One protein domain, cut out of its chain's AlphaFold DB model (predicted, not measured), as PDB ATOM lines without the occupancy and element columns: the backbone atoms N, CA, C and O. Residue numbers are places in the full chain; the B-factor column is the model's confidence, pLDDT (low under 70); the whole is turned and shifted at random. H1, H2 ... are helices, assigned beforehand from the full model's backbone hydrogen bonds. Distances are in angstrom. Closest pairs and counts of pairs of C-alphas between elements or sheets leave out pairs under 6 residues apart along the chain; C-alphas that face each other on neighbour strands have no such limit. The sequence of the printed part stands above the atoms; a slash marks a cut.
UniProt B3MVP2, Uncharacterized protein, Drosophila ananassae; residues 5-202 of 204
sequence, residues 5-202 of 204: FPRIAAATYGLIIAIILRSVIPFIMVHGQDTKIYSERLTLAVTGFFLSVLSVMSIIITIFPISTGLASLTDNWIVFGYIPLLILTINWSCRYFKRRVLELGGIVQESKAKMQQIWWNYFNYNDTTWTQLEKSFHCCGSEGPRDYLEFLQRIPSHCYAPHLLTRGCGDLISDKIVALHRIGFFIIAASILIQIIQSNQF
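This is residues 5 to 202 of the 204 residues of an uncharacterized protein of Drosophila ananassae (UniProt B3MVP2). Four long helices, H1, H2, H3 and H6, run nearly side by side as a long rod-like bundle, and at one end H4, H5 and the loop of residues 151 to 168 make a small head. H3 runs the length of the bundle, while H1 is at its side, touching H2. The printed part has 198 residues, with six named helices, H1 to H6 in chain order, and no named strand: all helix. It is loose, with a radius of gyration of the C-alphas of 22.9 A, and spans 79 by 29 by 25 A.

Find C-alpha 5 at (-49.013, -64.429, 18.669); from there H1 runs to residue 31, 38.6 A. H2, residues 40 to 73, covers 49.4 A, and H3, residues 79 to 125, 68.6 A. Next come the short H4, residues 129 to 137, and H5, residues 146 to 150. H6, residues 169 to 200, runs 47.2 A to C-alpha 200 at (-38.672, -60.744, 29.076).

H1 and H2 form a helical hairpin and touch, closest at the C-alphas of Val 24 and Thr 47, 6.7 A. H2 and H3 form another, closest at C-alphas 71 and 79, 6.0 A. H2, H3 and H6 are an up-and-down bundle, each running against the one before. H3 residues 101 to 112 touch H6 residues 170 to 181, at a shallow tilt of 4 degrees; C-alphas 101 and 181 are closest, 7.5 A. H2 and H6 only just touch, with 3 pairs of C-alphas within 8 A, the closest 57 and 191, 7.3 A. H4 touches H3 residues 118 to 122 at a steep tilt of 55 degrees, closest at C-alphas 130 and 122, 6.1 A. H5 touches no helix. Each O i to N i+4 pair is within hydrogen-bond range in H4 and H5; H1 has 21 of 23, H2 28 of 30, H3 39 of 43 and H6 27 of 28.

The farthest C-alphas, of Asp 75 and Leu 152, are 79.0 A apart. The printed part has no cut; the link H5 to H6 is long. Mean pLDDT of the printed part is 72.6, and 86 residues are under 70, among them 23 to 43 and 187 to 202.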
ATOM      1  N   PHE A   5     -50.356 -64.563  19.237       61.38
ATOM      2  CA  PHE A   5     -49.013 -64.429  18.669       61.38
ATOM      3  C   PHE A   5     -48.972 -64.425  17.125       61.38
ATOM      4  O   PHE A   5     -48.389 -63.497  16.561       61.38
ATOM      5  N   PRO A   6     -49.627 -65.363  16.401       64.31
ATOM      6  CA  PRO A   6     -49.570 -65.368  14.936       64.31
ATOM      7  C   PRO A   6     -50.254 -64.145  14.310       64.31
ATOM      8  O   PRO A   6     -49.824 -63.669  13.262       64.31
ATOM      9  N   ARG A   7     -51.287 -63.592  14.964       69.31
ATOM     10  CA  ARG A   7     -51.983 -62.384  14.491       69.31
ATOM     11  C   ARG A   7     -51.125 -61.133  14.649       69.31
ATOM     12  O   ARG A   7     -51.062 -60.329  13.725       69.31
ATOM     13  N   ILE A   8     -50.443 -60.994  15.787       68.31
ATOM     14  CA  ILE A   8     -49.532 -59.870  16.041       68.31
ATOM     15  C   ILE A   8     -48.341 -59.943  15.079       68.31
ATOM     16  O   ILE A   8     -48.023 -58.950  14.435       68.31
ATOM     17  N   ALA A   9     -47.736 -61.122  14.903       64.06
ATOM     18  CA  ALA A   9     -46.623 -61.309  13.973       64.06
ATOM     19  C   ALA A   9     -47.007 -60.961  12.523       64.06
ATOM     20  O   ALA A   9     -46.271 -60.238  11.854       64.06
ATOM     21  N   ALA A  10     -48.179 -61.409  12.056       67.62
ATOM     22  CA  ALA A  10     -48.677 -61.089  10.719       67.62
ATOM     23  C   ALA A  10     -48.948 -59.586  10.533       67.62
ATOM     24  O   ALA A  10     -48.589 -59.025   9.497       67.62
ATOM     25  N   ALA A  11     -49.527 -58.916  11.538       73.56
ATOM     26  CA  ALA A  11     -49.762 -57.473  11.503       73.56
ATOM     27  C   ALA A  11     -48.445 -56.682  11.425       73.56
ATOM     28  O   ALA A  11     -48.315 -55.775  10.602       73.56
ATOM     29  N   THR A  12     -47.438 -57.071  12.213       70.19
ATOM     30  CA  THR A  12     -46.102 -56.463  12.169       70.19
ATOM     31  C   THR A  12     -45.425 -56.697  10.815       70.19
ATOM     32  O   THR A  12     -44.820 -55.777  10.268       70.19
ATOM     33  N   TYR A  13     -45.574 -57.891  10.228       67.44
ATOM     34  CA  TYR A  13     -45.034 -58.217   8.903       67.44
ATOM     35  C   TYR A  13     -45.667 -57.353   7.807       67.44
ATOM     36  O   TYR A  13     -44.960 -56.766   6.987       67.44
ATOM     37  N   GLY A  14     -46.995 -57.213   7.843       72.69
ATOM     38  CA  GLY A  14     -47.737 -56.340   6.938       72.69
ATOM     39  C   GLY A  14     -47.305 -54.880   7.059       72.69
ATOM     40  O   GLY A  14     -47.087 -54.226   6.042       72.69
ATOM     41  N   LEU A  15     -47.102 -54.382   8.285       75.38
ATOM     42  CA  LEU A  15     -46.651 -53.011   8.529       75.38
ATOM     43  C   LEU A  15     -45.233 -52.769   7.989       75.38
ATOM     44  O   LEU A  15     -45.004 -51.781   7.295       75.38
ATOM     45  N   ILE A  16     -44.287 -53.673   8.267       70.25
ATOM     46  CA  ILE A  16     -42.898 -53.555   7.795       70.25
ATOM     47  C   ILE A  16     -42.854 -53.591   6.266       70.25
ATOM     48  O   ILE A  16     -42.228 -52.728   5.652       70.25
ATOM     49  N   ILE A  17     -43.558 -54.541   5.644       71.56
ATOM     50  CA  ILE A  17     -43.657 -54.636   4.183       71.56
ATOM     51  C   ILE A  17     -44.275 -53.369   3.595       71.56
ATOM     52  O   ILE A  17     -43.742 -52.834   2.625       71.56
ATOM     53  N   ALA A  18     -45.352 -52.852   4.189       76.56
ATOM     54  CA  ALA A  18     -46.002 -51.632   3.728       76.56
ATOM     55  C   ALA A  18     -45.077 -50.409   3.825       76.56
ATOM     56  O   ALA A  18     -45.023 -49.618   2.883       76.56
ATOM     57  N   ILE A  19     -44.318 -50.266   4.919       71.06
ATOM     58  CA  ILE A  19     -43.328 -49.192   5.083       71.06
ATOM     59  C   ILE A  19     -42.246 -49.303   4.006       71.06
ATOM     60  O   ILE A  19     -41.952 -48.308   3.346       71.06
ATOM     61  N   ILE A  20     -41.711 -50.508   3.777       69.25
ATOM     62  CA  ILE A  20     -40.665 -50.753   2.776       69.25
ATOM     63  C   ILE A  20     -41.181 -50.471   1.361       69.25
ATOM     64  O   ILE A  20     -40.536 -49.737   0.618       69.25
ATOM     65  N   LEU A  21     -42.349 -50.992   0.976       71.06
ATOM     66  CA  LEU A  21     -42.960 -50.726  -0.334       71.06
ATOM     67  C   LEU A  21     -43.197 -49.229  -0.541       71.06
ATOM     68  O   LEU A  21     -42.879 -48.692  -1.601       71.06
ATOM     69  N   ARG A  22     -43.696 -48.541   0.489       73.62
ATOM     70  CA  ARG A  22     -43.975 -47.103   0.437       73.62
ATOM     71  C   ARG A  22     -42.709 -46.248   0.384       73.62
ATOM     72  O   ARG A  22     -42.786 -45.134  -0.116       73.62
ATOM     73  N   SER A  23     -41.558 -46.737   0.849       67.25
ATOM     74  CA  SER A  23     -40.273 -46.037   0.702       67.25
ATOM     75  C   SER A  23     -39.524 -46.406  -0.582       67.25
ATOM     76  O   SER A  23     -38.909 -45.538  -1.196       67.25
ATOM     77  N   VAL A  24     -39.580 -47.672  -1.007       67.31
ATOM     78  CA  VAL A  24     -38.820 -48.205  -2.149       67.31
ATOM     79  C   VAL A  24     -39.475 -47.862  -3.482       67.31
ATOM     80  O   VAL A  24     -38.778 -47.416  -4.389       67.31
ATOM     81  N   ILE A  25     -40.800 -48.017  -3.618       67.19
ATOM     82  CA  ILE A  25     -41.492 -47.771  -4.897       67.19
ATOM     83  C   ILE A  25     -41.304 -46.327  -5.374       67.19
ATOM     84  O   ILE A  25     -40.899 -46.152  -6.524       67.19
ATOM     85  N   PRO A  26     -41.529 -45.286  -4.546       66.56
ATOM     86  CA  PRO A  26     -41.345 -43.914  -5.006       66.56
ATOM     87  C   PRO A  26     -39.886 -43.625  -5.350       66.56
ATOM     88  O   PRO A  26     -39.617 -42.869  -6.274       66.56
ATOM     89  N   PHE A  27     -38.938 -44.246  -4.643       65.44
ATOM     90  CA  PHE A  27     -37.518 -44.088  -4.939       65.44
ATOM     91  C   PHE A  27     -37.160 -44.684  -6.307       65.44
ATOM     92  O   PHE A  27     -36.504 -44.027  -7.107       65.44
ATOM     93  N   ILE A  28     -37.639 -45.895  -6.615       66.12
ATOM     94  CA  ILE A  28     -37.409 -46.539  -7.917       66.12
ATOM     95  C   ILE A  28     -38.127 -45.784  -9.040       66.12
ATOM     96  O   ILE A  28     -37.523 -45.537 -10.077       66.12
ATOM     97  N   MET A  29     -39.390 -45.393  -8.848       61.22
ATOM     98  CA  MET A  29     -40.153 -44.689  -9.885       61.22
ATOM     99  C   MET A  29     -39.579 -43.310 -10.206       61.22
ATOM    100  O   MET A  29     -39.538 -42.939 -11.370       61.22
ATOM    101  N   VAL A  30     -39.136 -42.558  -9.197       63.28
ATOM    102  CA  VAL A  30     -38.661 -41.180  -9.400       63.28
ATOM    103  C   VAL A  30     -37.174 -41.138  -9.764       63.28
ATOM    104  O   VAL A  30     -36.753 -40.229 -10.467       63.28
ATOM    105  N   HIS A  31     -36.353 -42.090  -9.309       59.28
ATOM    106  CA  HIS A  31     -34.889 -42.019  -9.474       59.28
ATOM    107  C   HIS A  31     -34.285 -43.190 -10.257       59.28
ATOM    108  O   HIS A  31     -33.109 -43.148 -10.605       59.28
ATOM    109  N   GLY A  32     -35.064 -44.228 -10.573       54.75
ATOM    110  CA  GLY A  32     -34.611 -45.356 -11.389       54.75
ATOM    111  C   GLY A  32     -34.464 -45.030 -12.878       54.75
ATOM    112  O   GLY A  32     -33.747 -45.741 -13.573       54.75
ATOM    113  N   GLN A  33     -35.104 -43.960 -13.366       52.62
ATOM    114  CA  GLN A  33     -35.013 -43.528 -14.767       52.62
ATOM    115  C   GLN A  33     -33.875 -42.523 -15.038       52.62
ATOM    116  O   GLN A  33     -33.389 -42.460 -16.166       52.62
ATOM    117  N   ASP A  34     -33.392 -41.794 -14.026       55.50
ATOM    118  CA  ASP A  34     -32.412 -40.710 -14.201       55.50
ATOM    119  C   ASP A  34     -30.960 -41.155 -13.942       55.50
ATOM    120  O   ASP A  34     -30.337 -40.852 -12.920       55.50
ATOM    121  N   THR A  35     -30.384 -41.841 -14.933       53.69
ATOM    122  CA  THR A  35     -29.036 -42.452 -14.897       53.69
ATOM    123  C   THR A  35     -27.863 -41.464 -14.818       53.69
ATOM    124  O   THR A  35     -26.721 -41.864 -14.566       53.69
ATOM    125  N   LYS A  36     -28.101 -40.164 -15.037       55.53
ATOM    126  CA  LYS A  36     -27.034 -39.146 -15.101       55.53
ATOM    127  C   LYS A  36     -26.474 -38.766 -13.726       55.53
ATOM    128  O   LYS A  36     -25.282 -38.482 -13.618       55.53
ATOM    129  N   ILE A  37     -27.297 -38.829 -12.680       55.34
ATOM    130  CA  ILE A  37     -26.955 -38.395 -11.310       55.34
ATOM    131  C   ILE A  37     -27.015 -39.571 -10.353       55.34
ATOM    132  O   ILE A  37     -26.050 -39.858  -9.647       55.34
ATOM    133  N   TYR A  38     -28.153 -40.266 -10.366       58.75
ATOM    134  CA  TYR A  38     -28.337 -41.492  -9.629       58.75
ATOM    135  C   TYR A  38     -27.722 -42.579 -10.490       58.75
ATOM    136  O   TYR A  38     -28.237 -42.949 -11.543       58.75
ATOM    137  N   SER A  39     -26.546 -43.046 -10.078       60.78
ATOM    138  CA  SER A  39     -25.974 -44.218 -10.715       60.78
ATOM    139  C   SER A  39     -26.955 -45.379 -10.544       60.78
ATOM    140  O   SER A  39     -27.576 -45.523  -9.489       60.78
ATOM    141  N   GLU A  40     -27.056 -46.254 -11.545       64.06
ATOM    142  CA  GLU A  40     -27.722 -47.558 -11.396       64.06
ATOM    143  C   GLU A  40     -27.280 -48.256 -10.099       64.06
ATOM    144  O   GLU A  40     -28.079 -48.883  -9.406       64.06
ATOM    145  N   ARG A  41     -26.010 -48.060  -9.714       63.62
ATOM    146  CA  ARG A  41     -25.432 -48.541  -8.456       63.62
ATOM    147  C   ARG A  41     -26.113 -47.975  -7.211       63.62
ATOM    148  O   ARG A  41     -26.290 -48.728  -6.263       63.62
ATOM    149  N   LEU A  42     -26.504 -46.701  -7.186       67.00
ATOM    150  CA  LEU A  42     -27.209 -46.099  -6.050       67.00
ATOM    151  C   LEU A  42     -28.630 -46.665  -5.922       67.00
ATOM    152  O   LEU A  42     -29.038 -47.040  -4.824       67.00
ATOM    153  N   THR A  43     -29.349 -46.830  -7.033       68.62
ATOM    154  CA  THR A  43     -30.686 -47.450  -7.034       68.62
ATOM    155  C   THR A  43     -30.630 -48.923  -6.632       68.62
ATOM    156  O   THR A  43     -31.420 -49.369  -5.794       68.62
ATOM    157  N   LEU A  44     -29.649 -49.671  -7.145       70.31
ATOM    158  CA  LEU A  44     -29.387 -51.055  -6.747       70.31
ATOM    159  C   LEU A  44     -28.973 -51.164  -5.276       70.31
ATOM    160  O   LEU A  44     -29.428 -52.073  -4.588       70.31
ATOM    161  N   ALA A  45     -28.159 -50.239  -4.768       69.94
ATOM    162  CA  ALA A  45     -27.722 -50.246  -3.375       69.94
ATOM    163  C   ALA A  45     -28.860 -49.926  -2.405       69.94
ATOM    164  O   ALA A  45     -28.999 -50.611  -1.395       69.94
ATOM    165  N   VAL A  46     -29.706 -48.941  -2.718       70.38
ATOM    166  CA  VAL A  46     -30.891 -48.615  -1.912       70.38
ATOM    167  C   VAL A  46     -31.877 -49.782  -1.921       70.38
ATOM    168  O   VAL A  46     -32.320 -50.228  -0.863       70.38
ATOM    169  N   THR A  47     -32.169 -50.341  -3.096       72.50
ATOM    170  CA  THR A  47     -33.074 -51.493  -3.221       72.50
ATOM    171  C   THR A  47     -32.512 -52.718  -2.496       72.50
ATOM    172  O   THR A  47     -33.218 -53.372  -1.729       72.50
ATOM    173  N   GLY A  48     -31.217 -52.992  -2.671       73.19
ATOM    174  CA  GLY A  48     -30.504 -54.071  -1.997       73.19
ATOM    175  C   GLY A  48     -30.471 -53.898  -0.480       73.19
ATOM    176  O   GLY A  48     -30.654 -54.877   0.238       73.19
ATOM    177  N   PHE A  49     -30.320 -52.669   0.019       74.38
ATOM    178  CA  PHE A  49     -30.403 -52.357   1.445       74.38
ATOM    179  C   PHE A  49     -31.767 -52.750   2.021       74.38
ATOM    180  O   PHE A  49     -31.827 -53.476   3.010       74.38
ATOM    181  N   PHE A  50     -32.868 -52.352   1.383       72.69
ATOM    182  CA  PHE A  50     -34.206 -52.714   1.856       72.69
ATOM    183  C   PHE A  50     -34.518 -54.204   1.728       72.69
ATOM    184  O   PHE A  50     -35.150 -54.771   2.620       72.69
ATOM    185  N   LEU A  51     -34.053 -54.857   0.663       75.75
ATOM    186  CA  LEU A  51     -34.192 -56.305   0.513       75.75
ATOM    187  C   LEU A  51     -33.433 -57.047   1.626       75.75
ATOM    188  O   LEU A  51     -33.953 -57.991   2.218       75.75
ATOM    189  N   SER A  52     -32.229 -56.573   1.957       73.12
ATOM    190  CA  SER A  52     -31.440 -57.031   3.101       73.12
ATOM    191  C   SER A  52     -32.164 -56.797   4.432       73.12
ATOM    192  O   SER A  52     -32.124 -57.663   5.301       73.12
ATOM    193  N   VAL A  53     -32.857 -55.664   4.601       72.56
ATOM    194  CA  VAL A  53     -33.680 -55.411   5.794       72.56
ATOM    195  C   VAL A  53     -34.803 -56.436   5.917       72.56
ATOM    196  O   VAL A  53     -34.981 -57.045   6.972       72.56
ATOM    197  N   LEU A  54     -35.537 -56.652   4.828       73.88
ATOM    198  CA  LEU A  54     -36.658 -57.581   4.793       73.88
ATOM    199  C   LEU A  54     -36.214 -59.020   5.086       73.88
ATOM    200  O   LEU A  54     -36.880 -59.722   5.849       73.88
ATOM    201  N   SER A  55     -35.084 -59.454   4.520       75.25
ATOM    202  CA  SER A  55     -34.581 -60.814   4.721       75.25
ATOM    203  C   SER A  55     -34.185 -61.069   6.174       75.25
ATOM    204  O   SER A  55     -34.585 -62.084   6.741       75.25
ATOM    205  N   VAL A  56     -33.482 -60.133   6.816       73.62
ATOM    206  CA  VAL A  56     -33.090 -60.271   8.224       73.62
ATOM    207  C   VAL A  56     -34.314 -60.280   9.140       73.62
ATOM    208  O   VAL A  56     -34.394 -61.114  10.040       73.62
ATOM    209  N   MET A  57     -35.304 -59.420   8.887       70.62
ATOM    210  CA  MET A  57     -36.548 -59.421   9.668       70.62
ATOM    211  C   MET A  57     -37.321 -60.730   9.501       70.62
ATOM    212  O   MET A  57     -37.811 -61.272  10.487       70.62
ATOM    213  N   SER A  58     -37.378 -61.278   8.286       73.06
ATOM    214  CA  SER A  58     -37.987 -62.588   8.034       73.06
ATOM    215  C   SER A  58     -37.277 -63.704   8.808       73.06
ATOM    216  O   SER A  58     -37.931 -64.498   9.486       73.06
ATOM    217  N   ILE A  59     -35.940 -63.719   8.809       74.69
ATOM    218  CA  ILE A  59     -35.135 -64.693   9.563       74.69
ATOM    219  C   ILE A  59     -35.395 -64.575  11.071       74.69
ATOM    220  O   ILE A  59     -35.654 -65.579  11.728       74.69
ATOM    221  N   ILE A  60     -35.383 -63.363  11.632       70.31
ATOM    222  CA  ILE A  60     -35.635 -63.146  13.065       70.31
ATOM    223  C   ILE A  60     -37.049 -63.609  13.440       70.31
ATOM    224  O   ILE A  60     -37.218 -64.359  14.398       70.31
ATOM    225  N   ILE A  61     -38.063 -63.208  12.669       68.44
ATOM    226  CA  ILE A  61     -39.473 -63.516  12.947       68.44
ATOM    227  C   ILE A  61     -39.783 -65.009  12.770       68.44
ATOM    228  O   ILE A  61     -40.722 -65.492  13.392       68.44
ATOM    229  N   THR A  62     -39.023 -65.749  11.958       72.44
ATOM    230  CA  THR A  62     -39.203 -67.201  11.762       72.44
ATOM    231  C   THR A  62     -38.422 -68.033  12.774       72.44
ATOM    232  O   THR A  62     -38.989 -68.939  13.385       72.44
ATOM    233  N   ILE A  63     -37.147 -67.711  13.012       72.50
ATOM    234  CA  ILE A  63     -36.298 -68.435  13.970       72.50
ATOM    235  C   ILE A  63     -36.816 -68.256  15.395       72.50
ATOM    236  O   ILE A  63     -36.768 -69.200  16.183       72.50
ATOM    237  N   PHE A  64     -37.347 -67.081  15.731       69.69
ATOM    238  CA  PHE A  64     -37.828 -66.794  17.077       69.69
ATOM    239  C   PHE A  64     -38.962 -67.738  17.545       69.69
ATOM    240  O   PHE A  64     -38.748 -68.468  18.512       69.69
ATOM    241  N   PRO A  65     -40.131 -67.834  16.877       69.06
ATOM    242  CA  PRO A  65     -41.217 -68.720  17.290       69.06
ATOM    243  C   PRO A  65     -40.816 -70.191  17.275       69.06
ATOM    244  O   PRO A  65     -41.224 -70.919  18.175       69.06
ATOM    245  N   ILE A  66     -39.990 -70.617  16.315       71.00
ATOM    246  CA  ILE A  66     -39.443 -71.979  16.277       71.00
ATOM    247  C   ILE A  66     -38.623 -72.243  17.545       71.00
ATOM    248  O   ILE A  66     -38.868 -73.232  18.233       71.00
ATOM    249  N   SER A  67     -37.726 -71.322  17.905       69.38
ATOM    250  CA  SER A  67     -36.907 -71.424  19.119       69.38
ATOM    251  C   SER A  67     -37.771 -71.466  20.382       69.38
ATOM    252  O   SER A  67     -37.538 -72.293  21.257       69.38
ATOM    253  N   THR A  68     -38.817 -70.634  20.461       66.19
ATOM    254  CA  THR A  68     -39.732 -70.631  21.616       66.19
ATOM    255  C   THR A  68     -40.614 -71.876  21.699       66.19
ATOM    256  O   THR A  68     -40.834 -72.400  22.787       66.19
ATOM    257  N   GLY A  69     -41.105 -72.372  20.560       67.69
ATOM    258  CA  GLY A  69     -41.920 -73.579  20.492       67.69
ATOM    259  C   GLY A  69     -41.114 -74.795  20.931       67.69
ATOM    260  O   GLY A  69     -41.573 -75.565  21.769       67.69
ATOM    261  N   LEU A  70     -39.877 -74.905  20.447       68.31
ATOM    262  CA  LEU A  70     -38.942 -75.941  20.868       68.31
ATOM    263  C   LEU A  70     -38.597 -75.853  22.361       68.31
ATOM    264  O   LEU A  70     -38.658 -76.873  23.044       68.31
ATOM    265  N   ALA A  71     -38.306 -74.656  22.885       67.56
ATOM    266  CA  ALA A  71     -38.035 -74.458  24.312       67.56
ATOM    267  C   ALA A  71     -39.230 -74.867  25.190       67.56
ATOM    268  O   ALA A  71     -39.045 -75.510  26.211       67.56
ATOM    269  N   SER A  72     -40.464 -74.577  24.762       68.12
ATOM    270  CA  SER A  72     -41.670 -74.979  25.504       68.12
ATOM    271  C   SER A  72     -41.947 -76.487  25.494       68.12
ATOM    272  O   SER A  72     -42.705 -76.976  26.325       68.12
ATOM    273  N   LEU A  73     -41.360 -77.219  24.542       69.88
ATOM    274  CA  LEU A  73     -41.499 -78.671  24.410       69.88
ATOM    275  C   LEU A  73     -40.361 -79.435  25.101       69.88
ATOM    276  O   LEU A  73     -40.441 -80.654  25.225       69.88
ATOM    277  N   THR A  74     -39.294 -78.749  25.517       67.25
ATOM    278  CA  THR A  74     -38.105 -79.372  26.107       67.25
ATOM    279  C   THR A  74     -37.911 -78.913  27.548       67.25
ATOM    280  O   THR A  74     -37.416 -77.826  27.805       67.25
ATOM    281  N   ASP A  75     -38.223 -79.794  28.501       60.78
ATOM    282  CA  ASP A  75     -38.075 -79.582  29.958       60.78
ATOM    283  C   ASP A  75     -36.602 -79.610  30.445       60.78
ATOM    284  O   ASP A  75     -36.304 -79.816  31.617       60.78
ATOM    285  N   ASN A  76     -35.641 -79.472  29.525       60.56
ATOM    286  CA  ASN A  76     -34.241 -79.828  29.735       60.56
ATOM    287  C   ASN A  76     -33.274 -78.676  29.434       60.56
ATOM    288  O   ASN A  76     -33.545 -77.788  28.627       60.56
ATOM    289  N   TRP A  77     -32.072 -78.793  30.010       65.38
ATOM    290  CA  TRP A  77     -30.851 -77.985  29.813       65.38
ATOM    291  C   TRP A  77     -30.504 -77.610  28.354       65.38
ATOM    292  O   TRP A  77     -29.671 -76.739  28.121       65.38
ATOM    293  N   ILE A  78     -31.164 -78.211  27.363       64.69
ATOM    294  CA  ILE A  78     -31.126 -77.840  25.943       64.69
ATOM    295  C   ILE A  78     -31.534 -76.364  25.731       64.69
ATOM    296  O   ILE A  78     -31.047 -75.734  24.792       64.69
ATOM    297  N   VAL A  79     -32.310 -75.760  26.647       62.16
ATOM    298  CA  VAL A  79     -32.574 -74.304  26.695       62.16
ATOM    299  C   VAL A  79     -31.282 -73.467  26.638       62.16
ATOM    300  O   VAL A  79     -31.241 -72.437  25.957       62.16
ATOM    301  N   PHE A  80     -30.185 -73.945  27.240       65.81
ATOM    302  CA  PHE A  80     -28.879 -73.280  27.179       65.81
ATOM    303  C   PHE A  80     -28.267 -73.250  25.773       65.81
ATOM    304  O   PHE A  80     -27.418 -72.404  25.520       65.81
ATOM    305  N   GLY A  81     -28.695 -74.116  24.847       67.44
ATOM    306  CA  GLY A  81     -28.265 -74.096  23.445       67.44
ATOM    307  C   GLY A  81     -28.960 -73.019  22.602       67.44
ATOM    308  O   GLY A  81     -28.371 -72.510  21.645       67.44
ATOM    309  N   TYR A  82     -30.174 -72.602  22.977       67.75
ATOM    310  CA  TYR A  82     -30.930 -71.580  22.240       67.75
ATOM    311  C   TYR A  82     -30.429 -70.157  22.509       67.75
ATOM    312  O   TYR A  82     -30.456 -69.319  21.608       67.75
ATOM    313  N   ILE A  83     -29.920 -69.881  23.713       69.44
ATOM    314  CA  ILE A  83     -29.366 -68.564  24.073       69.44
ATOM    315  C   ILE A  83     -28.166 -68.188  23.167       69.44
ATOM    316  O   ILE A  83     -28.198 -67.112  22.566       69.44
ATOM    317  N   PRO A  84     -27.148 -69.050  22.962       73.38
ATOM    318  CA  PRO A  84     -26.074 -68.818  21.997       73.38
ATOM    319  C   PRO A  84     -26.570 -68.639  20.562       73.38
ATOM    320  O   PRO A  84     -26.042 -67.791  19.847       73.38
ATOM    321  N   LEU A  85     -27.589 -69.395  20.135       71.88
ATOM    322  CA  LEU A  85     -28.158 -69.283  18.788       71.88
ATOM    323  C   LEU A  85     -28.809 -67.905  18.569       71.88
ATOM    324  O   LEU A  85     -28.604 -67.267  17.533       71.88
ATOM    325  N   LEU A  86     -29.544 -67.407  19.565       70.50
ATOM    326  CA  LEU A  86     -30.115 -66.059  19.550       70.50
ATOM    327  C   LEU A  86     -29.016 -64.989  19.541       70.50
ATOM    328  O   LEU A  86     -29.044 -64.082  18.717       70.50
ATOM    329  N   ILE A  87     -27.980 -65.129  20.370       73.44
ATOM    330  CA  ILE A  87     -26.843 -64.194  20.374       73.44
ATOM    331  C   ILE A  87     -26.123 -64.190  19.015       73.44
ATOM    332  O   ILE A  87     -25.777 -63.124  18.498       73.44
ATOM    333  N   LEU A  88     -25.927 -65.360  18.399       78.12
ATOM    334  CA  LEU A  88     -25.305 -65.489  17.081       78.12
ATOM    335  C   LEU A  88     -26.148 -64.842  15.979       78.12
ATOM    336  O   LEU A  88     -25.599 -64.104  15.162       78.12
ATOM    337  N   THR A  89     -27.464 -65.067  15.968       73.19
ATOM    338  CA  THR A  89     -28.371 -64.466  14.973       73.19
ATOM    339  C   THR A  89     -28.436 -62.945  15.106       73.19
ATOM    340  O   THR A  89     -28.391 -62.247  14.092       73.19
ATOM    341  N   ILE A  90     -28.438 -62.410  16.331       72.19
ATOM    342  CA  ILE A  90     -28.374 -60.965  16.596       72.19
ATOM    343  C   ILE A  90     -27.040 -60.383  16.126       72.19
ATOM    344  O   ILE A  90     -27.017 -59.417  15.365       72.19
ATOM    345  N   ASN A  91     -25.918 -60.983  16.529       77.12
ATOM    346  CA  ASN A  91     -24.591 -60.503  16.147       77.12
ATOM    347  C   ASN A  91     -24.391 -60.557  14.623       77.12
ATOM    348  O   ASN A  91     -23.875 -59.610  14.026       77.12
ATOM    349  N   TRP A  92     -24.849 -61.630  13.974       80.38
ATOM    350  CA  TRP A  92     -24.812 -61.758  12.520       80.38
ATOM    351  C   TRP A  92     -25.656 -60.678  11.835       80.38
ATOM    352  O   TRP A  92     -25.149 -59.986  10.952       80.38
ATOM    353  N   SER A  93     -26.888 -60.462  12.304       74.56
ATOM    354  CA  SER A  93     -27.796 -59.422  11.801       74.56
ATOM    355  C   SER A  93     -27.169 -58.032  11.919       74.56
ATOM    356  O   SER A  93     -27.097 -57.296  10.936       74.56
ATOM    357  N   CYS A  94     -26.619 -57.693  13.088       72.44
ATOM    358  CA  CYS A  94     -25.938 -56.422  13.327       72.44
ATOM    359  C   CYS A  94     -24.724 -56.227  12.409       72.44
ATOM    360  O   CYS A  94     -24.559 -55.155  11.824       72.44
ATOM    361  N   ARG A  95     -23.875 -57.251  12.246       78.94
ATOM    362  CA  ARG A  95     -22.702 -57.179  11.356       78.94
ATOM    363  C   ARG A  95     -23.105 -57.020   9.894       78.94
ATOM    364  O   ARG A  95     -22.527 -56.187   9.194       78.94
ATOM    365  N   TYR A  96     -24.093 -57.791   9.449       78.44
ATOM    366  CA  TYR A  96     -24.612 -57.730   8.089       78.44
ATOM    367  C   TYR A  96     -25.198 -56.344   7.785       78.44
ATOM    368  O   TYR A  96     -24.826 -55.720   6.789       78.44
ATOM    369  N   PHE A  97     -26.014 -55.801   8.693       71.56
ATOM    370  CA  PHE A  97     -26.569 -54.456   8.556       71.56
ATOM    371  C   PHE A  97     -25.513 -53.365   8.569       71.56
ATOM    372  O   PHE A  97     -25.538 -52.494   7.703       71.56
ATOM    373  N   LYS A  98     -24.557 -53.416   9.504       75.75
ATOM    374  CA  LYS A  98     -23.466 -52.437   9.566       75.75
ATOM    375  C   LYS A  98     -22.730 -52.360   8.232       75.75
ATOM    376  O   LYS A  98     -22.471 -51.266   7.742       75.75
ATOM    377  N   ARG A  99     -22.433 -53.513   7.623       80.06
ATOM    378  CA  ARG A  99     -21.776 -53.576   6.313       80.06
ATOM    379  C   ARG A  99     -22.611 -52.888   5.232       80.06
ATOM    380  O   ARG A  99     -22.087 -52.045   4.518       80.06
ATOM    381  N   ARG A 100     -23.913 -53.179   5.175       76.75
ATOM    382  CA  ARG A 100     -24.839 -52.576   4.204       76.75
ATOM    383  C   ARG A 100     -25.009 -51.068   4.379       76.75
ATOM    384  O   ARG A 100     -25.050 -50.345   3.391       76.75
ATOM    385  N   VAL A 101     -25.076 -50.585   5.619       73.19
ATOM    386  CA  VAL A 101     -25.144 -49.147   5.918       73.19
ATOM    387  C   VAL A 101     -23.861 -48.432   5.482       73.19
ATOM    388  O   VAL A 101     -23.933 -47.354   4.896       73.19
ATOM    389  N   LEU A 102     -22.693 -49.031   5.737       76.88
ATOM    390  CA  LEU A 102     -21.404 -48.474   5.317       76.88
ATOM    391  C   LEU A 102     -21.254 -48.458   3.790       76.88
ATOM    392  O   LEU A 102     -20.822 -47.450   3.239       76.88
ATOM    393  N   GLU A 103     -21.651 -49.538   3.108       77.94
ATOM    394  CA  GLU A 103     -21.689 -49.608   1.638       77.94
ATOM    395  C   GLU A 103     -22.574 -48.499   1.056       77.94
ATOM    396  O   GLU A 103     -22.151 -47.781   0.150       77.94
ATOM    397  N   LEU A 104     -23.771 -48.306   1.622       73.81
ATOM    398  CA  LEU A 104     -24.674 -47.238   1.204       73.81
ATOM    399  C   LEU A 104     -24.035 -45.858   1.408       73.81
ATOM    400  O   LEU A 104     -24.074 -45.032   0.502       73.81
ATOM    401  N   GLY A 105     -23.395 -45.619   2.558       73.94
ATOM    402  CA  GLY A 105     -22.685 -44.369   2.842       73.94
ATOM    403  C   GLY A 105     -21.556 -44.069   1.849       73.94
ATOM    404  O   GLY A 105     -21.411 -42.925   1.419       73.94
ATOM    405  N   GLY A 106     -20.804 -45.089   1.428       76.69
ATOM    406  CA  GLY A 106     -19.762 -44.945   0.406       76.69
ATOM    407  C   GLY A 106     -20.320 -44.522  -0.955       76.69
ATOM    408  O   GLY A 106     -19.823 -43.573  -1.557       76.69
ATOM    409  N   ILE A 107     -21.403 -45.162  -1.406       74.44
ATOM    410  CA  ILE A 107     -22.037 -44.859  -2.702       74.44
ATOM    411  C   ILE A 107     -22.691 -43.473  -2.686       74.44
ATOM    412  O   ILE A 107     -22.657 -42.743  -3.675       74.44
ATOM    413  N   VAL A 108     -23.253 -43.071  -1.547       74.25
ATOM    414  CA  VAL A 108     -23.759 -41.710  -1.342       74.25
ATOM    415  C   VAL A 108     -22.635 -40.693  -1.510       74.25
ATOM    416  O   VAL A 108     -22.804 -39.711  -2.232       74.25
ATOM    417  N   GLN A 109     -21.491 -40.922  -0.868       78.00
ATOM    418  CA  GLN A 109     -20.356 -40.010  -0.960       78.00
ATOM    419  C   GLN A 109     -19.825 -39.919  -2.396       78.00
ATOM    420  O   GLN A 109     -19.556 -38.821  -2.880       78.00
ATOM    421  N   GLU A 110     -19.758 -41.048  -3.102       79.50
ATOM    422  CA  GLU A 110     -19.421 -41.101  -4.528       79.50
ATOM    423  C   GLU A 110     -20.420 -40.291  -5.374       79.50
ATOM    424  O   GLU A 110     -20.015 -39.499  -6.224       79.50
ATOM    425  N   SER A 111     -21.724 -40.413  -5.101       76.50
ATOM    426  CA  SER A 111     -22.760 -39.657  -5.817       76.50
ATOM    427  C   SER A 111     -22.661 -38.145  -5.584       76.50
ATOM    428  O   SER A 111     -22.789 -37.374  -6.535       76.50
ATOM    429  N   LYS A 112     -22.346 -37.712  -4.354       77.62
ATOM    430  CA  LYS A 112     -22.105 -36.297  -4.031       77.62
ATOM    431  C   LYS A 112     -20.880 -35.757  -4.765       77.62
ATOM    432  O   LYS A 112     -20.959 -34.695  -5.373       77.62
ATOM    433  N   ALA A 113     -19.779 -36.509  -4.766       82.56
ATOM    434  CA  ALA A 113     -18.566 -36.126  -5.485       82.56
ATOM    435  C   ALA A 113     -18.819 -36.002  -6.996       82.56
ATOM    436  O   ALA A 113     -18.400 -35.028  -7.619       82.56
ATOM    437  N   LYS A 114     -19.574 -36.943  -7.581       81.94
ATOM    438  CA  LYS A 114     -19.960 -36.893  -8.997       81.94
ATOM    439  C   LYS A 114     -20.840 -35.682  -9.310       81.94
ATOM    440  O   LYS A 114     -20.633 -35.026 -10.324       81.94
ATOM    441  N   MET A 115     -21.795 -35.355  -8.441       80.25
ATOM    442  CA  MET A 115     -22.638 -34.171  -8.607       80.25
ATOM    443  C   MET A 115     -21.810 -32.882  -8.573       80.25
ATOM    444  O   MET A 115     -21.974 -32.025  -9.438       80.25
ATOM    445  N   GLN A 116     -20.863 -32.787  -7.638       85.69
ATOM    446  CA  GLN A 116     -19.943 -31.658  -7.555       85.69
ATOM    447  C   GLN A 116     -19.058 -31.553  -8.806       85.69
ATOM    448  O   GLN A 116     -18.825 -30.456  -9.302       85.69
ATOM    449  N   GLN A 117     -18.619 -32.681  -9.369       88.00
ATOM    450  CA  GLN A 117     -17.884 -32.700 -10.633       88.00
ATOM    451  C   GLN A 117     -18.729 -32.180 -11.808       88.00
ATOM    452  O   GLN A 117     -18.231 -31.394 -12.610       88.00
ATOM    453  N   ILE A 118     -20.005 -32.574 -11.909       86.69
ATOM    454  CA  ILE A 118     -20.916 -32.072 -12.955       86.69
ATOM    455  C   ILE A 118     -21.128 -30.558 -12.798       86.69
ATOM    456  O   ILE A 118     -21.090 -29.836 -13.792       86.69
ATOM    457  N   TRP A 119     -21.297 -30.076 -11.563       87.75
ATOM    458  CA  TRP A 119     -21.385 -28.644 -11.258       87.75
ATOM    459  C   TRP A 119     -20.125 -27.896 -11.711       87.75
ATOM    460  O   TRP A 119     -20.217 -26.921 -12.449       87.75
ATOM    461  N   TRP A 120     -18.933 -28.392 -11.372       88.31
ATOM    462  CA  TRP A 120     -17.671 -27.805 -11.836       88.31
ATOM    463  C   TRP A 120     -17.542 -27.790 -13.363       88.31
ATOM    464  O   TRP A 120     -17.079 -26.802 -13.936       88.31
ATOM    465  N   ASN A 121     -17.964 -28.863 -14.035       89.38
ATOM    466  CA  ASN A 121     -17.893 -28.953 -15.490       89.38
ATOM    467  C   ASN A 121     -18.831 -27.971 -16.195       89.38
ATOM    468  O   ASN A 121     -18.495 -27.466 -17.266       89.38
ATOM    469  N   TYR A 122     -19.979 -27.670 -15.591       88.44
ATOM    470  CA  TYR A 122     -20.906 -26.667 -16.101       88.44
ATOM    471  C   TYR A 122     -20.236 -25.287 -16.212       88.44
ATOM    472  O   TYR A 122     -20.287 -24.679 -17.279       88.44
ATOM    473  N   PHE A 123     -19.522 -24.831 -15.173       87.31
ATOM    474  CA  PHE A 123     -18.859 -23.517 -15.202       87.31
ATOM    475  C   PHE A 123     -17.579 -23.493 -16.041       87.31
ATOM    476  O   PHE A 123     -17.321 -22.506 -16.725       87.31
ATOM    477  N   ASN A 124     -16.774 -24.559 -16.001       88.19
ATOM    478  CA  ASN A 124     -15.449 -24.555 -16.632       88.19
ATOM    479  C   ASN A 124     -15.451 -25.023 -18.091       88.19
ATOM    480  O   ASN A 124     -14.586 -24.617 -18.865       88.19
ATOM    481  N   TYR A 125     -16.395 -25.887 -18.468       88.81
ATOM    482  CA  TYR A 125     -16.422 -26.537 -19.784       88.81
ATOM    483  C   TYR A 125     -17.737 -26.318 -20.539       88.81
ATOM    484  O   TYR A 125     -17.923 -26.897 -21.608       88.81
ATOM    485  N   ASN A 126     -18.632 -25.473 -20.013       83.56
ATOM    486  CA  ASN A 126     -19.936 -25.166 -20.608       83.56
ATOM    487  C   ASN A 126     -20.800 -26.429 -20.838       83.56
ATOM    488  O   ASN A 126     -21.543 -26.537 -21.817       83.56
ATOM    489  N   ASP A 127     -20.659 -27.419 -19.949       85.00
ATOM    490  CA  ASP A 127     -21.385 -28.688 -20.007       85.00
ATOM    491  C   ASP A 127     -22.883 -28.465 -19.741       85.00
ATOM    492  O   ASP A 127     -23.273 -27.848 -18.757       85.00
ATOM    493  N   THR A 128     -23.758 -29.002 -20.592       85.06
ATOM    494  CA  THR A 128     -25.219 -28.843 -20.451       85.06
ATOM    495  C   THR A 128     -25.861 -29.841 -19.484       85.06
ATOM    496  O   THR A 128     -27.055 -29.734 -19.184       85.06
ATOM    497  N   THR A 129     -25.087 -30.806 -18.980       84.56
ATOM    498  CA  THR A 129     -25.563 -31.881 -18.100       84.56
ATOM    499  C   THR A 129     -26.199 -31.335 -16.823       84.56
ATOM    500  O   THR A 129     -27.239 -31.840 -16.398       84.56
ATOM    501  N   TRP A 130     -25.638 -30.267 -16.249       86.81
ATOM    502  CA  TRP A 130     -26.183 -29.641 -15.044       86.81
ATOM    503  C   TRP A 130     -27.564 -29.001 -15.269       86.81
ATOM    504  O   TRP A 130     -28.501 -29.209 -14.505       86.81
ATOM    505  N   THR A 131     -27.745 -28.288 -16.378       84.56
ATOM    506  CA  THR A 131     -29.036 -27.677 -16.722       84.56
ATOM    507  C   THR A 131     -30.132 -28.725 -16.938       84.56
ATOM    508  O   THR A 131     -31.298 -28.501 -16.614       84.56
ATOM    509  N   GLN A 132     -29.785 -29.878 -17.517       83.31
ATOM    510  CA  GLN A 132     -30.727 -30.990 -17.697       83.31
ATOM    511  C   GLN A 132     -31.122 -31.613 -16.356       83.31
ATOM    512  O   GLN A 132     -32.287 -31.943 -16.144       83.31
ATOM    513  N   LEU A 133     -30.152 -31.723 -15.453       80.50
ATOM    514  CA  LEU A 133     -30.326 -32.199 -14.090       80.50
ATOM    515  C   LEU A 133     -31.322 -31.334 -13.311       80.50
ATOM    516  O   LEU A 133     -32.299 -31.853 -12.778       80.50
ATOM    517  N   GLU A 134     -31.146 -30.018 -13.317       83.62
ATOM    518  CA  GLU A 134     -32.048 -29.100 -12.613       83.62
ATOM    519  C   GLU A 134     -33.490 -29.178 -13.112       83.62
ATOM    520  O   GLU A 134     -34.434 -29.161 -12.322       83.62
ATOM    521  N   LYS A 135     -33.663 -29.322 -14.430       80.25
ATOM    522  CA  LYS A 135     -34.984 -29.463 -15.051       80.25
ATOM    523  C   LYS A 135     -35.667 -30.775 -14.679       80.25
ATOM    524  O   LYS A 135     -36.871 -30.752 -14.450       80.25
ATOM    525  N   SER A 136     -34.926 -31.885 -14.614       76.94
ATOM    526  CA  SER A 136     -35.498 -33.193 -14.257       76.94
ATOM    527  C   SER A 136     -35.905 -33.248 -12.784       76.94
ATOM    528  O   SER A 136     -36.982 -33.722 -12.433       76.94
ATOM    529  N   PHE A 137     -35.061 -32.697 -11.909       74.69
ATOM    530  CA  PHE A 137     -35.240 -32.789 -10.459       74.69
ATOM    531  C   PHE A 137     -35.994 -31.607  -9.846       74.69
ATOM    532  O   PHE A 137     -36.216 -31.598  -8.634       74.69
ATOM    533  N   HIS A 138     -36.396 -30.623 -10.658       78.50
ATOM    534  CA  HIS A 138     -37.047 -29.388 -10.212       78.50
ATOM    535  C   HIS A 138     -36.300 -28.715  -9.045       78.50
ATOM    536  O   HIS A 138     -36.897 -28.258  -8.068       78.50
ATOM    537  N   CYS A 139     -34.975 -28.682  -9.151       82.50
ATOM    538  CA  CYS A 139     -34.062 -28.104  -8.172       82.50
ATOM    539  C   CYS A 139     -33.184 -27.044  -8.843       82.50
ATOM    540  O   CYS A 139     -33.147 -26.957 -10.071       82.50
ATOM    541  N   CYS A 140     -32.497 -26.220  -8.053       87.75
ATOM    542  CA  CYS A 140     -31.602 -25.202  -8.593       87.75
ATOM    543  C   CYS A 140     -30.349 -25.027  -7.748       87.75
ATOM    544  O   CYS A 140     -30.446 -24.837  -6.536       87.75
ATOM    545  N   GLY A 141     -29.196 -25.030  -8.409       87.62
ATOM    546  CA  GLY A 141     -27.885 -24.961  -7.782       87.62
ATOM    547  C   GLY A 141     -27.557 -26.191  -6.940       87.62
ATOM    548  O   GLY A 141     -28.371 -27.105  -6.771       87.62
ATOM    549  N   SER A 142     -26.327 -26.250  -6.445       84.88
ATOM    550  CA  SER A 142     -25.872 -27.340  -5.588       84.88
ATOM    551  C   SER A 142     -26.551 -27.247  -4.219       84.88
ATOM    552  O   SER A 142     -27.282 -28.152  -3.826       84.88
ATOM    553  N   GLU A 143     -26.383 -26.135  -3.521       85.19
ATOM    554  CA  GLU A 143     -27.036 -25.826  -2.246       85.19
ATOM    555  C   GLU A 143     -28.228 -24.885  -2.442       85.19
ATOM    556  O   GLU A 143     -29.180 -24.891  -1.660       85.19
ATOM    557  N   GLY A 144     -28.242 -24.140  -3.547       86.62
ATOM    558  CA  GLY A 144     -29.388 -23.344  -3.940       86.62
ATOM    559  C   GLY A 144     -29.110 -22.430  -5.129       86.62
ATOM    560  O   GLY A 144     -27.991 -22.333  -5.623       86.62
ATOM    561  N   PRO A 145     -30.114 -21.659  -5.569       87.06
ATOM    562  CA  PRO A 145     -29.964 -20.710  -6.672       87.06
ATOM    563  C   PRO A 145     -28.935 -19.603  -6.392       87.06
ATOM    564  O   PRO A 145     -28.461 -18.967  -7.331       87.06
ATOM    565  N   ARG A 146     -28.567 -19.370  -5.123       87.06
ATOM    566  CA  ARG A 146     -27.508 -18.422  -4.751       87.06
ATOM    567  C   ARG A 146     -26.150 -18.830  -5.320       87.06
ATOM    568  O   ARG A 146     -25.380 -17.938  -5.658       87.06
ATOM    569  N   ASP A 147     -25.892 -20.122  -5.489       88.00
ATOM    570  CA  ASP A 147     -24.599 -20.622  -5.955       88.00
ATOM    571  C   ASP A 147     -24.236 -20.019  -7.315       88.00
ATOM    572  O   ASP A 147     -23.099 -19.626  -7.541       88.00
ATOM    573  N   TYR A 148     -25.214 -19.828  -8.204       88.75
ATOM    574  CA  TYR A 148     -24.994 -19.151  -9.486       88.75
ATOM    575  C   TYR A 148     -24.407 -17.748  -9.329       88.75
ATOM    576  O   TYR A 148     -23.529 -17.360 -10.097       88.75
ATOM    577  N   LEU A 149     -24.860 -16.999  -8.321       88.19
ATOM    578  CA  LEU A 149     -24.382 -15.646  -8.053       88.19
ATOM    579  C   LEU A 149     -22.943 -15.648  -7.526       88.19
ATOM    580  O   LEU A 149     -22.194 -14.721  -7.823       88.19
ATOM    581  N   GLU A 150     -22.540 -16.685  -6.786       87.69
ATOM    582  CA  GLU A 150     -21.160 -16.844  -6.304       87.69
ATOM    583  C   GLU A 150     -20.173 -17.034  -7.460       87.69
ATOM    584  O   GLU A 150     -19.051 -16.536  -7.408       87.69
ATOM    585  N   PHE A 151     -20.624 -17.660  -8.548       85.88
ATOM    586  CA  PHE A 151     -19.873 -17.790  -9.798       85.88
ATOM    587  C   PHE A 151     -20.146 -16.652 -10.796       85.88
ATOM    588  O   PHE A 151     -19.822 -16.779 -11.977       85.88
ATOM    589  N   LEU A 152     -20.742 -15.538 -10.345       87.69
ATOM    590  CA  LEU A 152     -21.082 -14.364 -11.164       87.69
ATOM    591  C   LEU A 152     -21.973 -14.687 -12.381       87.69
ATOM    592  O   LEU A 152     -22.004 -13.942 -13.361       87.69
ATOM    593  N   GLN A 153     -22.717 -15.791 -12.321       85.94
ATOM    594  CA  GLN A 153     -23.665 -16.210 -13.343       85.94
ATOM    595  C   GLN A 153     -25.075 -15.728 -13.011       85.94
ATOM    596  O   GLN A 153     -25.485 -15.593 -11.855       85.94
ATOM    597  N   ARG A 154     -25.865 -15.503 -14.064       86.88
ATOM    598  CA  ARG A 154     -27.297 -15.254 -13.908       86.88
ATOM    599  C   ARG A 154     -27.995 -16.568 -13.581       86.88
ATOM    600  O   ARG A 154     -27.799 -17.563 -14.271       86.88
ATOM    601  N   ILE A 155     -28.876 -16.537 -12.585       87.56
ATOM    602  CA  ILE A 155     -29.722 -17.684 -12.244       87.56
ATOM    603  C   ILE A 155     -30.573 -18.067 -13.471       87.56
ATOM    604  O   ILE A 155     -31.258 -17.192 -14.024       87.56
ATOM    605  N   PRO A 156     -30.563 -19.342 -13.896       86.75
ATOM    606  CA  PRO A 156     -31.336 -19.802 -15.043       86.75
ATOM    607  C   PRO A 156     -32.848 -19.600 -14.888       86.75
ATOM    608  O   PRO A 156     -33.399 -19.705 -13.795       86.75
ATOM    609  N   SER A 157     -33.557 -19.367 -15.998       85.38
ATOM    610  CA  SER A 157     -35.005 -19.103 -15.974       85.38
ATOM    611  C   SER A 157     -35.841 -20.289 -15.478       85.38
ATOM    612  O   SER A 157     -36.870 -20.075 -14.846       85.38
ATOM    613  N   HIS A 158     -35.401 -21.531 -15.709       83.12
ATOM    614  CA  HIS A 158     -36.105 -22.736 -15.244       83.12
ATOM    615  C   HIS A 158     -36.040 -22.941 -13.726       83.12
ATOM    616  O   HIS A 158     -36.820 -23.725 -13.198       83.12
ATOM    617  N   CYS A 159     -35.149 -22.233 -13.027       83.38
ATOM    618  CA  CYS A 159     -35.091 -22.231 -11.567       83.38
ATOM    619  C   CYS A 159     -36.181 -21.367 -10.913       83.38
ATOM    620  O   CYS A 159     -36.359 -21.398  -9.698       83.38
ATOM    621  N   TYR A 160     -36.909 -20.565 -11.691       80.31
ATOM    622  CA  TYR A 160     -37.982 -19.729 -11.171       80.31
ATOM    623  C   TYR A 160     -39.322 -20.455 -11.341       80.31
ATOM    624  O   TYR A 160     -39.936 -20.423 -12.405       80.31
ATOM    625  N   ALA A 161     -39.791 -21.114 -10.278       64.06
ATOM    626  CA  ALA A 161     -41.207 -21.466 -10.131       64.06
ATOM    627  C   ALA A 161     -41.975 -20.206  -9.694       64.06
ATOM    628  O   ALA A 161     -41.379 -19.387  -8.990       64.06
ATOM    629  N   PRO A 162     -43.261 -20.012 -10.065       61.19
ATOM    630  CA  PRO A 162     -43.847 -18.682 -10.227       61.19
ATOM    631  C   PRO A 162     -43.654 -17.719  -9.050       61.19
ATOM    632  O   PRO A 162     -43.529 -16.538  -9.329       61.19
ATOM    633  N   HIS A 163     -43.515 -18.170  -7.791       51.72
ATOM    634  CA  HIS A 163     -43.169 -17.284  -6.664       51.72
ATOM    635  C   HIS A 163     -42.270 -17.883  -5.553       51.72
ATOM    636  O   HIS A 163     -42.267 -17.352  -4.445       51.72
ATOM    637  N   LEU A 164     -41.499 -18.957  -5.783       58.28
ATOM    638  CA  LEU A 164     -40.673 -19.582  -4.726       58.28
ATOM    639  C   LEU A 164     -39.276 -19.961  -5.236       58.28
ATOM    640  O   LEU A 164     -39.149 -20.541  -6.314       58.28
ATOM    641  N   LEU A 165     -38.237 -19.668  -4.438       62.03
ATOM    642  CA  LEU A 165     -36.883 -20.183  -4.665       62.03
ATOM    643  C   LEU A 165     -36.935 -21.717  -4.630       62.03
ATOM    644  O   LEU A 165     -37.243 -22.310  -3.594       62.03
ATOM    645  N   THR A 166     -36.653 -22.355  -5.764       68.12
ATOM    646  CA  THR A 166     -36.483 -23.809  -5.842       68.12
ATOM    647  C   THR A 166     -35.326 -24.248  -4.955       68.12
ATOM    648  O   THR A 166     -34.303 -23.568  -4.864       68.12
ATOM    649  N   ARG A 167     -35.493 -25.400  -4.309       80.94
ATOM    650  CA  ARG A 167     -34.509 -25.968  -3.387       80.94
ATOM    651  C   ARG A 167     -33.221 -26.384  -4.110       80.94
ATOM    652  O   ARG A 167     -33.268 -26.725  -5.293       80.94
ATOM    653  N   GLY A 168     -32.100 -26.404  -3.385       83.81
ATOM    654  CA  GLY A 168     -30.827 -26.945  -3.867       83.81
ATOM    655  C   GLY A 168     -30.922 -28.412  -4.287       83.81
ATOM    656  O   GLY A 168     -31.648 -29.208  -3.685       83.81
ATOM    657  N   CYS A 169     -30.178 -28.797  -5.319       80.38
ATOM    658  CA  CYS A 169     -30.144 -30.178  -5.798       80.38
ATOM    659  C   CYS A 169     -29.408 -31.125  -4.826       80.38
ATOM    660  O   CYS A 169     -29.757 -32.301  -4.712       80.38
ATOM    661  N   GLY A 170     -28.431 -30.616  -4.072       76.75
ATOM    662  CA  GLY A 170     -27.688 -31.344  -3.039       76.75
ATOM    663  C   GLY A 170     -28.536 -31.681  -1.811       76.75
ATOM    664  O   GLY A 170     -28.395 -32.764  -1.233       76.75
ATOM    665  N   ASP A 171     -29.490 -30.815  -1.472       73.25
ATOM    666  CA  ASP A 171     -30.496 -31.075  -0.440       73.25
ATOM    667  C   ASP A 171     -31.395 -32.261  -0.797       73.25
ATOM    668  O   ASP A 171     -31.795 -33.024   0.080       73.25
ATOM    669  N   LEU A 172     -31.697 -32.448  -2.084       69.31
ATOM    670  CA  LEU A 172     -32.528 -33.553  -2.557       69.31
ATOM    671  C   LEU A 172     -31.859 -34.909  -2.287       69.31
ATOM    672  O   LEU A 172     -32.498 -35.855  -1.822       69.31
ATOM    673  N   ILE A 173     -30.548 -34.978  -2.530       66.81
ATOM    674  CA  ILE A 173     -29.707 -36.135  -2.209       66.81
ATOM    675  C   ILE A 173     -29.659 -36.319  -0.688       66.81
ATOM    676  O   ILE A 173     -29.903 -37.418  -0.185       66.81
ATOM    677  N   SER A 174     -29.393 -35.243   0.054       66.81
ATOM    678  CA  SER A 174     -29.252 -35.283   1.510       66.81
ATOM    679  C   SER A 174     -30.527 -35.761   2.210       66.81
ATOM    680  O   SER A 174     -30.478 -36.724   2.970       66.81
ATOM    681  N   ASP A 175     -31.690 -35.188   1.901       67.19
ATOM    682  CA  ASP A 175     -32.951 -35.513   2.573       67.19
ATOM    683  C   ASP A 175     -33.392 -36.956   2.340       67.19
ATOM    684  O   ASP A 175     -33.848 -37.636   3.264       67.19
ATOM    685  N   LYS A 176     -33.249 -37.454   1.108       63.12
ATOM    686  CA  LYS A 176     -33.655 -38.824   0.771       63.12
ATOM    687  C   LYS A 176     -32.738 -39.845   1.434       63.12
ATOM    688  O   LYS A 176     -33.218 -40.851   1.956       63.12
ATOM    689  N   ILE A 177     -31.436 -39.575   1.473       62.75
ATOM    690  CA  ILE A 177     -30.445 -40.476   2.064       62.75
ATOM    691  C   ILE A 177     -30.460 -40.423   3.595       62.75
ATOM    692  O   ILE A 177     -30.364 -41.463   4.245       62.75
ATOM    693  N   VAL A 178     -30.649 -39.246   4.189       64.44
ATOM    694  CA  VAL A 178     -30.838 -39.103   5.638       64.44
ATOM    695  C   VAL A 178     -32.118 -39.812   6.071       64.44
ATOM    696  O   VAL A 178     -32.105 -40.525   7.076       64.44
ATOM    697  N   ALA A 179     -33.202 -39.701   5.297       64.19
ATOM    698  CA  ALA A 179     -34.424 -40.457   5.553       64.19
ATOM    699  C   ALA A 179     -34.186 -41.974   5.472       64.19
ATOM    700  O   ALA A 179     -34.610 -42.698   6.370       64.19
ATOM    701  N   LEU A 180     -33.453 -42.455   4.461       64.19
ATOM    702  CA  LEU A 180     -33.069 -43.867   4.317       64.19
ATOM    703  C   LEU A 180     -32.274 -44.385   5.518       64.19
ATOM    704  O   LEU A 180     -32.596 -45.433   6.078       64.19
ATOM    705  N   HIS A 181     -31.267 -43.627   5.947       66.00
ATOM    706  CA  HIS A 181     -30.435 -43.978   7.092       66.00
ATOM    707  C   HIS A 181     -31.250 -43.996   8.393       66.00
ATOM    708  O   HIS A 181     -31.139 -44.924   9.193       66.00
ATOM    709  N   ARG A 182     -32.128 -43.001   8.574       68.31
ATOM    710  CA  ARG A 182     -33.020 -42.892   9.731       68.31
ATOM    711  C   ARG A 182     -34.021 -44.051   9.774       68.31
ATOM    712  O   ARG A 182     -34.185 -44.652  10.831       68.31
ATOM    713  N   ILE A 183     -34.637 -44.413   8.645       66.38
ATOM    714  CA  ILE A 183     -35.540 -45.574   8.543       66.38
ATOM    715  C   ILE A 183     -34.786 -46.868   8.862       66.38
ATOM    716  O   ILE A 183     -35.264 -47.666   9.665       66.38
ATOM    717  N   GLY A 184     -33.592 -47.057   8.294       65.44
ATOM    718  CA  GLY A 184     -32.743 -48.212   8.592       65.44
ATOM    719  C   GLY A 184     -32.443 -48.344  10.088       65.44
ATOM    720  O   GLY A 184     -32.617 -49.418  10.660       65.44
ATOM    721  N   PHE A 185     -32.077 -47.239  10.740       69.69
ATOM    722  CA  PHE A 185     -31.845 -47.199  12.184       69.69
ATOM    723  C   PHE A 185     -33.109 -47.524  12.994       69.69
ATOM    724  O   PHE A 185     -33.047 -48.326  13.923       69.69
ATOM    725  N   PHE A 186     -34.263 -46.961  12.624       71.31
ATOM    726  CA  PHE A 186     -35.536 -47.271  13.284       71.31
ATOM    727  C   PHE A 186     -35.900 -48.751  13.181       71.31
ATOM    728  O   PHE A 186     -36.358 -49.328  14.163       71.31
ATOM    729  N   ILE A 187     -35.668 -49.384  12.029       66.44
ATOM    730  CA  ILE A 187     -35.952 -50.812  11.853       66.44
ATOM    731  C   ILE A 187     -35.015 -51.671  12.716       66.44
ATOM    732  O   ILE A 187     -35.464 -52.659  13.293       66.44
ATOM    733  N   ILE A 188     -33.747 -51.273  12.875       67.12
ATOM    734  CA  ILE A 188     -32.803 -51.933  13.794       67.12
ATOM    735  C   ILE A 188     -33.254 -51.771  15.251       67.12
ATOM    736  O   ILE A 188     -33.295 -52.739  16.004       67.12
ATOM    737  N   ALA A 189     -33.621 -50.559  15.661       68.81
ATOM    738  CA  ALA A 189     -34.099 -50.316  17.017       68.81
ATOM    739  C   ALA A 189     -35.379 -51.118  17.309       68.81
ATOM    740  O   ALA A 189     -35.493 -51.739  18.364       68.81
ATOM    741  N   ALA A 190     -36.309 -51.164  16.351       67.06
ATOM    742  CA  ALA A 190     -37.539 -51.938  16.458       67.06
ATOM    743  C   ALA A 190     -37.272 -53.448  16.534       67.06
ATOM    744  O   ALA A 190     -37.911 -54.132  17.329       67.06
ATOM    745  N   SER A 191     -36.323 -53.980  15.757       67.31
ATOM    746  CA  SER A 191     -35.991 -55.409  15.790       67.31
ATOM    747  C   SER A 191     -35.358 -55.823  17.120       67.31
ATOM    748  O   SER A 191     -35.746 -56.846  17.682       67.31
ATOM    749  N   ILE A 192     -34.475 -54.990  17.678       68.38
ATOM    750  CA  ILE A 192     -33.893 -55.190  19.012       68.38
ATOM    751  C   ILE A 192     -34.977 -55.090  20.096       68.38
ATOM    752  O   ILE A 192     -35.039 -55.941  20.980       68.38
ATOM    753  N   LEU A 193     -35.865 -54.093  20.024       68.50
ATOM    754  CA  LEU A 193     -36.970 -53.931  20.978       68.50
ATOM    755  C   LEU A 193     -37.919 -55.129  20.972       68.50
ATOM    756  O   LEU A 193     -38.279 -55.620  22.040       68.50
ATOM    757  N   ILE A 194     -38.290 -55.626  19.789       64.44
ATOM    758  CA  ILE A 194     -39.110 -56.835  19.653       64.44
ATOM    759  C   ILE A 194     -38.408 -58.014  20.332       64.44
ATOM    760  O   ILE A 194     -39.036 -58.707  21.126       64.44
ATOM    761  N   GLN A 195     -37.106 -58.200  20.104       63.41
ATOM    762  CA  GLN A 195     -36.350 -59.275  20.748       63.41
ATOM    763  C   GLN A 195     -36.294 -59.136  22.277       63.41
ATOM    764  O   GLN A 195     -36.470 -60.132  22.970       63.41
ATOM    765  N   ILE A 196     -36.101 -57.926  22.818       65.81
ATOM    766  CA  ILE A 196     -36.052 -57.684  24.274       65.81
ATOM    767  C   ILE A 196     -37.414 -57.940  24.927       65.81
ATOM    768  O   ILE A 196     -37.495 -58.644  25.933       65.81
ATOM    769  N   ILE A 197     -38.494 -57.395  24.354       63.97
ATOM    770  CA  ILE A 197     -39.860 -57.606  24.861       63.97
ATOM    771  C   ILE A 197     -40.171 -59.100  24.882       63.97
ATOM    772  O   ILE A 197     -40.699 -59.624  25.862       63.97
ATOM    773  N   GLN A 198     -39.796 -59.801  23.816       58.88
ATOM    774  CA  GLN A 198     -40.031 -61.226  23.712       58.88
ATOM    775  C   GLN A 198     -39.126 -62.066  24.633       58.88
ATOM    776  O   GLN A 198     -39.562 -63.123  25.078       58.88
ATOM    777  N   SER A 199     -37.911 -61.616  24.974       55.09
ATOM    778  CA  SER A 199     -37.046 -62.304  25.948       55.09
ATOM    779  C   SER A 199     -37.499 -62.106  27.398       55.09
ATOM    780  O   SER A 199     -37.230 -62.962  28.236       55.09
ATOM    781  N   ASN A 200     -38.158 -60.990  27.724       56.03
ATOM    782  CA  ASN A 200     -38.672 -60.744  29.076       56.03
ATOM    783  C   ASN A 200     -39.929 -61.570  29.389       56.03
ATOM    784  O   ASN A 200     -40.103 -61.976  30.530       56.03
ATOM    785  N   GLN A 201     -40.733 -61.910  28.377       55.44
ATOM    786  CA  GLN A 201     -41.870 -62.841  28.496       55.44
ATOM    787  C   GLN A 201     -41.462 -64.284  28.875       55.44
ATOM    788  O   GLN A 201     -42.333 -65.117  29.077       55.44
ATOM    789  N   PHE A 202     -40.161 -64.594  28.939       49.31
ATOM    790  CA  PHE A 202     -39.623 -65.889  29.381       49.31
ATOM    791  C   PHE A 202     -39.196 -65.922  30.855       49.31
ATOM    792  O   PHE A 202     -38.829 -66.986  31.346       49.31
TER     793      PHE A 202